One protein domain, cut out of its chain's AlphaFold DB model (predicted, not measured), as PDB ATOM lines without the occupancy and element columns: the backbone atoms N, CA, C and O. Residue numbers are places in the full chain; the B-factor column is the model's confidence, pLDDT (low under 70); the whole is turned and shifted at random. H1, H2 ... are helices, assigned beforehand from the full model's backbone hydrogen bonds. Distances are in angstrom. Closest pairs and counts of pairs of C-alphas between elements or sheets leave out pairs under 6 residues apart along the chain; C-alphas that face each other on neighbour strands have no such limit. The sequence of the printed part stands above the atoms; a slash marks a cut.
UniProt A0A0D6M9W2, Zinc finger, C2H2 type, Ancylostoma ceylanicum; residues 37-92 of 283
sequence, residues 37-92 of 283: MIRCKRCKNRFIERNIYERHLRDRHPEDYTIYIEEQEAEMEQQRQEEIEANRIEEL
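This is residues 37 to 92 of the 283 residues of the protein "Zinc finger, C2H2 type" of Ancylostoma ceylanicum (UniProt A0A0D6M9W2). A long, unbent helix, H2, sticks out as an arm from a small compact head at its first end, where the shorter H1 and the unnamed stretch 37 to 49 lie. H1 and H2 make a lopsided V, a helical hairpin with one short and one long limb, and residues 70 to 92 of H2 stand free and make most of the length. The printed part has 56 residues with two named helices, H1 then H2, and no named strand; its class is all helix. The whole is extended, with a radius of gyration of the C-alphas of 15.9 A and spans of 50 by 21 by 15 A.

Find C-alpha 62 at (22.595, -25.655, 6.376); from there H2, residues 62 to 92, runs 45.0 A to C-alpha 92 at (53.943, -50.663, 26.733). Look before it for H1, residues 50 to 60, which begins at C-alpha 50 at (37.885, -21.661, 6.698) and is 15.2 A long.

Start from H2 and look at its residues 64 to 65, with which alone it touches H1. The closest C-alphas of the two helices are those of Leu 57 and Tyr 65, 5.2 A apart. Their lines stand at a steep tilt of 39 degrees, and they run opposite ways. A tight link of one residue, His 61, joins this hairpin. In H1 and H2 every O i to N i+4 pair is within hydrogen-bond range. Before H1, residues 38 to 39 form a short antiparallel pairing with residues 46 to 47.

The two C-alphas farthest apart are those of Cys 43 and Leu 92, at 49.7 A. Without the free stretch, the remaining 33 residues span 21 by 16 by 14 A. The printed part has no cut. The mean pLDDT of the printed part is 77.6; look for values under 70 at residues 89 to 90 and residue 92.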
ATOM      1  N   MET A  37      42.273 -21.754  -1.560       82.44
ATOM      2  CA  MET A  37      40.892 -21.393  -1.251       82.44
ATOM      3  C   MET A  37      39.996 -22.628  -1.185       82.44
ATOM      4  O   MET A  37      40.027 -23.480  -2.073       82.44
ATOM      5  N   ILE A  38      39.124 -22.668  -0.184       83.88
ATOM      6  CA  ILE A  38      38.107 -23.708  -0.042       83.88
ATOM      7  C   ILE A  38      36.961 -23.396  -1.000       83.88
ATOM      8  O   ILE A  38      36.477 -22.264  -1.068       83.88
ATOM      9  N   ARG A  39      36.533 -24.395  -1.771       85.19
ATOM     10  CA  ARG A  39      35.428 -24.271  -2.720       85.19
ATOM     11  C   ARG A  39      34.190 -24.956  -2.158       85.19
ATOM     12  O   ARG A  39      34.232 -26.146  -1.877       85.19
ATOM     13  N   CYS A  40      33.078 -24.230  -2.094       82.56
ATOM     14  CA  CYS A  40      31.791 -24.824  -1.746       82.56
ATOM     15  C   CYS A  40      31.329 -25.815  -2.821       82.56
ATOM     16  O   CYS A  40      31.326 -25.483  -4.013       82.56
ATOM     17  N   LYS A  41      30.917 -27.016  -2.394       81.06
ATOM     18  CA  LYS A  41      30.430 -28.082  -3.282       81.06
ATOM     19  C   LYS A  41      29.123 -27.687  -3.990       81.06
ATOM     20  O   LYS A  41      29.013 -27.932  -5.188       81.06
ATOM     21  N   ARG A  42      28.200 -26.986  -3.313       81.94
ATOM     22  CA  ARG A  42      26.919 -26.546  -3.901       81.94
ATOM     23  C   ARG A  42      27.030 -25.271  -4.731       81.94
ATOM     24  O   ARG A  42      26.765 -25.293  -5.929       81.94
ATOM     25  N   CYS A  43      27.468 -24.155  -4.150       77.56
ATOM     26  CA  CYS A  43      27.448 -22.879  -4.877       77.56
ATOM     27  C   CYS A  43      28.733 -22.516  -5.634       77.56
ATOM     28  O   CYS A  43      28.777 -21.479  -6.292       77.56
ATOM     29  N   LYS A  44      29.794 -23.331  -5.539       83.38
ATOM     30  CA  LYS A  44      31.085 -23.127  -6.225       83.38
ATOM     31  C   LYS A  44      31.831 -21.830  -5.853       83.38
ATOM     32  O   LYS A  44      32.883 -21.560  -6.439       83.38
ATOM     33  N   ASN A  45      31.355 -21.077  -4.858       81.56
ATOM     34  CA  ASN A  45      32.071 -19.931  -4.297       81.56
ATOM     35  C   ASN A  45      33.391 -20.385  -3.662       81.56
ATOM     36  O   ASN A  45      33.486 -21.485  -3.111       81.56
ATOM     37  N   ARG A  46      34.417 -19.533  -3.767       82.44
ATOM     38  CA  ARG A  46      35.752 -19.765  -3.207       82.44
ATOM     39  C   ARG A  46      35.986 -18.859  -2.009       82.44
ATOM     40  O   ARG A  46      35.746 -17.658  -2.095       82.44
ATOM     41  N   PHE A  47      36.509 -19.441  -0.942       84.75
ATOM     42  CA  PHE A  47      36.749 -18.782   0.334       84.75
ATOM     43  C   PHE A  47      38.221 -18.887   0.702       84.75
ATOM     44  O   PHE A  47      38.827 -19.945   0.554       84.75
ATOM     45  N   ILE A  48      38.804 -17.776   1.145       77.50
ATOM     46  CA  ILE A  48      40.223 -17.699   1.521       77.50
ATOM     47  C   ILE A  48      40.446 -18.349   2.887       77.50
ATOM     48  O   ILE A  48      41.404 -19.094   3.068       77.50
ATOM     49  N   GLU A  49      39.540 -18.093   3.826       78.62
ATOM     50  CA  GLU A  49      39.615 -18.591   5.195       78.62
ATOM     51  C   GLU A  49      38.502 -19.600   5.470       78.62
ATOM     52  O   GLU A  49      37.368 -19.445   5.003       78.62
ATOM     53  N   ARG A  50      38.826 -20.615   6.280       78.31
ATOM     54  CA  ARG A  50      37.885 -21.661   6.698       78.31
ATOM     55  C   ARG A  50      36.679 -21.084   7.442       78.31
ATOM     56  O   ARG A  50      35.560 -21.448   7.115       78.31
ATOM     57  N   ASN A  51      36.886 -20.095   8.308       74.00
ATOM     58  CA  ASN A  51      35.810 -19.446   9.067       74.00
ATOM     59  C   ASN A  51      34.765 -18.776   8.147       74.00
ATOM     60  O   ASN A  51      33.570 -18.780   8.435       74.00
ATOM     61  N   ILE A  52      35.197 -18.220   7.006       76.75
ATOM     62  CA  ILE A  52      34.292 -17.589   6.031       76.75
ATOM     63  C   ILE A  52      33.522 -18.660   5.247       76.75
ATOM     64  O   ILE A  52      32.341 -18.473   4.952       76.75
ATOM     65  N   TYR A  53      34.172 -19.784   4.931       83.44
ATOM     66  CA  TYR A  53      33.514 -20.938   4.317       83.44
ATOM     67  C   TYR A  53      32.465 -21.561   5.243       83.44
ATOM     68  O   TYR A  53      31.352 -21.826   4.802       83.44
ATOM     69  N   GLU A  54      32.791 -21.729   6.524       80.38
ATOM     70  CA  GLU A  54      31.876 -22.239   7.547       80.38
ATOM     71  C   GLU A  54      30.654 -21.344   7.698       80.38
ATOM     72  O   GLU A  54      29.529 -21.831   7.630       80.38
ATOM     73  N   ARG A  55      30.857 -20.024   7.803       74.50
ATOM     74  CA  ARG A  55      29.753 -19.057   7.819       74.50
ATOM     75  C   ARG A  55      28.896 -19.162   6.557       74.50
ATOM     76  O   ARG A  55      27.678 -19.140   6.625       74.50
ATOM     77  N   HIS A  56      29.524 -19.326   5.398       82.44
ATOM     78  CA  HIS A  56      28.803 -19.480   4.144       82.44
ATOM     79  C   HIS A  56      27.972 -20.772   4.065       82.44
ATOM     80  O   HIS A  56      26.837 -20.721   3.590       82.44
ATOM     81  N   LEU A  57      28.528 -21.913   4.487       82.12
ATOM     82  CA  LEU A  57      27.771 -23.161   4.574       82.12
ATOM     83  C   LEU A  57      26.606 -22.990   5.545       82.12
ATOM     84  O   LEU A  57      25.480 -23.296   5.191       82.12
ATOM     85  N   ARG A  58      26.852 -22.396   6.711       74.25
ATOM     86  CA  ARG A  58      25.825 -22.144   7.720       74.25
ATOM     87  C   ARG A  58      24.660 -21.296   7.191       74.25
ATOM     88  O   ARG A  58      23.509 -21.670   7.372       74.25
ATOM     89  N   ASP A  59      24.963 -20.199   6.497       70.62
ATOM     90  CA  ASP A  59      23.956 -19.225   6.054       70.62
ATOM     91  C   ASP A  59      23.220 -19.648   4.770       70.62
ATOM     92  O   ASP A  59      22.074 -19.261   4.553       70.62
ATOM     93  N   ARG A  60      23.879 -20.397   3.872       73.31
ATOM     94  CA  ARG A  60      23.333 -20.719   2.538       73.31
ATOM     95  C   ARG A  60      23.042 -22.202   2.319       73.31
ATOM     96  O   ARG A  60      22.213 -22.532   1.472       73.31
ATOM     97  N   HIS A  61      23.736 -23.088   3.025       82.31
ATOM     98  CA  HIS A  61      23.695 -24.541   2.836       82.31
ATOM     99  C   HIS A  61      23.692 -25.284   4.191       82.31
ATOM    100  O   HIS A  61      24.658 -25.980   4.506       82.31
ATOM    101  N   PRO A  62      22.628 -25.144   5.003       77.69
ATOM    102  CA  PRO A  62      22.595 -25.655   6.376       77.69
ATOM    103  C   PRO A  62      22.754 -27.182   6.478       77.69
ATOM    104  O   PRO A  62      23.423 -27.652   7.390       77.69
ATOM    105  N   GLU A  63      22.236 -27.951   5.515       79.75
ATOM    106  CA  GLU A  63      22.442 -29.412   5.441       79.75
ATOM    107  C   GLU A  63      23.915 -29.794   5.226       79.75
ATOM    108  O   GLU A  63      24.412 -30.759   5.792       79.75
ATOM    109  N   ASP A  64      24.643 -29.026   4.411       78.44
ATOM    110  CA  ASP A  64      26.067 -29.286   4.179       78.44
ATOM    111  C   ASP A  64      26.915 -28.827   5.379       78.44
ATOM    112  O   ASP A  64      28.055 -29.262   5.536       78.44
ATOM    113  N   TYR A  65      26.384 -27.927   6.215       81.12
ATOM    114  CA  TYR A  65      27.040 -27.455   7.431       81.12
ATOM    115  C   TYR A  65      26.981 -28.491   8.559       81.12
ATOM    116  O   TYR A  65      27.983 -28.665   9.247       81.12
ATOM    117  N   THR A  66      25.860 -29.201   8.730       77.44
ATOM    118  CA  THR A  66      25.755 -30.280   9.730       77.44
ATOM    119  C   THR A  66      26.704 -31.426   9.400       77.44
ATOM    120  O   THR A  66      27.500 -31.805  10.250       77.44
ATOM    121  N   ILE A  67      26.730 -31.863   8.137       83.25
ATOM    122  CA  ILE A  67      27.671 -32.888   7.655       83.25
ATOM    123  C   ILE A  67      29.120 -32.431   7.870       83.25
ATOM    124  O   ILE A  67      29.956 -33.191   8.341       83.25
ATOM    125  N   TYR A  68      29.426 -31.165   7.567       81.38
ATOM    126  CA  TYR A  68      30.761 -30.614   7.789       81.38
ATOM    127  C   TYR A  68      31.166 -30.610   9.275       81.38
ATOM    128  O   TYR A  68      32.334 -30.849   9.577       81.38
ATOM    129  N   ILE A  69      30.241 -30.340  10.204       78.00
ATOM    130  CA  ILE A  69      30.529 -30.424  11.644       78.00
ATOM    131  C   ILE A  69      30.788 -31.870  12.056       78.00
ATOM    132  O   ILE A  69      31.808 -32.123  12.689       78.00
ATOM    133  N   GLU A  70      29.918 -32.803  11.669       80.94
ATOM    134  CA  GLU A  70      30.063 -34.228  11.993       80.94
ATOM    135  C   GLU A  70      31.399 -34.785  11.474       80.94
ATOM    136  O   GLU A  70      32.110 -35.482  12.196       80.94
ATOM    137  N   GLU A  71      31.802 -34.407  10.255       80.94
ATOM    138  CA  GLU A  71      33.118 -34.741   9.696       80.94
ATOM    139  C   GLU A  71      34.266 -34.167  10.548       80.94
ATOM    140  O   GLU A  71      35.247 -34.862  10.817       80.94
ATOM    141  N   GLN A  72      34.168 -32.911  11.003       77.38
ATOM    142  CA  GLN A  72      35.193 -32.305  11.862       77.38
ATOM    143  C   GLN A  72      35.249 -32.946  13.256       77.38
ATOM    144  O   GLN A  72      36.340 -33.130  13.794       77.38
ATOM    145  N   GLU A  73      34.107 -33.296  13.843       78.38
ATOM    146  CA  GLU A  73      34.035 -33.985  15.133       78.38
ATOM    147  C   GLU A  73      34.630 -35.393  15.046       78.38
ATOM    148  O   GLU A  73      35.460 -35.750  15.883       78.38
ATOM    149  N   ALA A  74      34.315 -36.148  13.990       84.62
ATOM    150  CA  ALA A  74      34.908 -37.457  13.737       84.62
ATOM    151  C   ALA A  74      36.432 -37.377  13.534       84.62
ATOM    152  O   ALA A  74      37.173 -38.187  14.093       84.62
ATOM    153  N   GLU A  75      36.930 -36.375  12.796       80.88
ATOM    154  CA  GLU A  75      38.374 -36.141  12.637       80.88
ATOM    155  C   GLU A  75      39.069 -35.799  13.963       80.88
ATOM    156  O   GLU A  75      40.220 -36.197  14.182       80.88
ATOM    157  N   MET A  76      38.411 -35.031  14.840       71.31
ATOM    158  CA  MET A  76      38.938 -34.710  16.168       71.31
ATOM    159  C   MET A  76      38.949 -35.938  17.080       71.31
ATOM    160  O   MET A  76      39.927 -36.147  17.797       71.31
ATOM    161  N   GLU A  77      37.902 -36.757  17.037       76.19
ATOM    162  CA  GLU A  77      37.805 -37.959  17.861       76.19
ATOM    163  C   GLU A  77      38.803 -39.031  17.418       76.19
ATOM    164  O   GLU A  77      39.501 -39.598  18.255       76.19
ATOM    165  N   GLN A  78      38.994 -39.219  16.110       82.38
ATOM    166  CA  GLN A  78      40.069 -40.068  15.591       82.38
ATOM    167  C   GLN A  78      41.446 -39.589  16.063       82.38
ATOM    168  O   GLN A  78      42.254 -40.396  16.506       82.38
ATOM    169  N   GLN A  79      41.716 -38.278  16.049       72.00
ATOM    170  CA  GLN A  79      42.978 -37.744  16.582       72.00
ATOM    171  C   GLN A  79      43.140 -38.007  18.082       72.00
ATOM    172  O   GLN A  79      44.256 -38.254  18.538       72.00
ATOM    173  N   ARG A  80      42.049 -37.948  18.856       74.75
ATOM    174  CA  ARG A  80      42.060 -38.272  20.287       74.75
ATOM    175  C   ARG A  80      42.378 -39.750  20.502       74.75
ATOM    176  O   ARG A  80      43.220 -40.061  21.338       74.75
ATOM    177  N   GLN A  81      41.749 -40.634  19.731       75.19
ATOM    178  CA  GLN A  81      41.985 -42.077  19.780       75.19
ATOM    179  C   GLN A  81      43.418 -42.427  19.374       75.19
ATOM    180  O   GLN A  81      44.079 -43.152  20.107       75.19
ATOM    181  N   GLU A  82      43.935 -41.835  18.294       77.50
ATOM    182  CA  GLU A  82      45.336 -41.975  17.873       77.50
ATOM    183  C   GLU A  82      46.309 -41.508  18.977       77.50
ATOM    184  O   GLU A  82      47.351 -42.124  19.190       77.50
ATOM    185  N   GLU A  83      45.989 -40.427  19.704       75.81
ATOM    186  CA  GLU A  83      46.810 -39.919  20.817       75.81
ATOM    187  C   GLU A  83      46.755 -40.855  22.040       75.81
ATOM    188  O   GLU A  83      47.790 -41.113  22.654       75.81
ATOM    189  N   ILE A  84      45.584 -41.417  22.361       71.25
ATOM    190  CA  ILE A  84      45.412 -42.418  23.430       71.25
ATOM    191  C   ILE A  84      46.148 -43.717  23.086       71.25
ATOM    192  O   ILE A  84      46.886 -44.243  23.916       71.25
ATOM    193  N   GLU A  85      45.980 -44.227  21.868       73.38
ATOM    194  CA  GLU A  85      46.636 -45.446  21.402       73.38
ATOM    195  C   GLU A  85      48.158 -45.272  21.358       73.38
ATOM    196  O   GLU A  85      48.894 -46.151  21.801       73.38
ATOM    197  N   ALA A  86      48.648 -44.109  20.921       70.62
ATOM    198  CA  ALA A  86      50.073 -43.798  20.955       70.62
ATOM    199  C   ALA A  86      50.627 -43.749  22.387       70.62
ATOM    200  O   ALA A  86      51.709 -44.281  22.622       70.62
ATOM    201  N   ASN A  87      49.893 -43.162  23.339       70.56
ATOM    202  CA  ASN A  87      50.288 -43.172  24.750       70.56
ATOM    203  C   ASN A  87      50.306 -44.601  25.306       70.56
ATOM    204  O   ASN A  87      51.265 -44.975  25.967       70.56
ATOM    205  N   ARG A  88      49.310 -45.429  24.964       71.50
ATOM    206  CA  ARG A  88      49.277 -46.851  25.336       71.50
ATOM    207  C   ARG A  88      50.487 -47.611  24.780       71.50
ATOM    208  O   ARG A  88      51.089 -48.412  25.486       71.50
ATOM    209  N   ILE A  89      50.866 -47.365  23.524       69.62
ATOM    210  CA  ILE A  89      52.059 -47.968  22.908       69.62
ATOM    211  C   ILE A  89      53.338 -47.474  23.598       69.62
ATOM    212  O   ILE A  89      54.258 -48.263  23.803       69.62
ATOM    213  N   GLU A  90      53.407 -46.195  23.970       65.94
ATOM    214  CA  GLU A  90      54.539 -45.608  24.695       65.94
ATOM    215  C   GLU A  90      54.668 -46.190  26.113       65.94
ATOM    216  O   GLU A  90      55.771 -46.541  26.530       65.94
ATOM    217  N   GLU A  91      53.556 -46.396  26.820       70.69
ATOM    218  CA  GLU A  91      53.506 -47.090  28.113       70.69
ATOM    219  C   GLU A  91      53.978 -48.546  27.991       70.69
ATOM    220  O   GLU A  91      54.853 -48.977  28.740       70.69
ATOM    221  N   LEU A  92      53.490 -49.291  26.994       63.28
ATOM    222  CA  LEU A  92      53.943 -50.663  26.733       63.28
ATOM    223  C   LEU A  92      55.436 -50.725  26.363       63.28
ATOM    224  O   LEU A  92      56.139 -51.642  26.780       63.28
TER     225      LEU A  92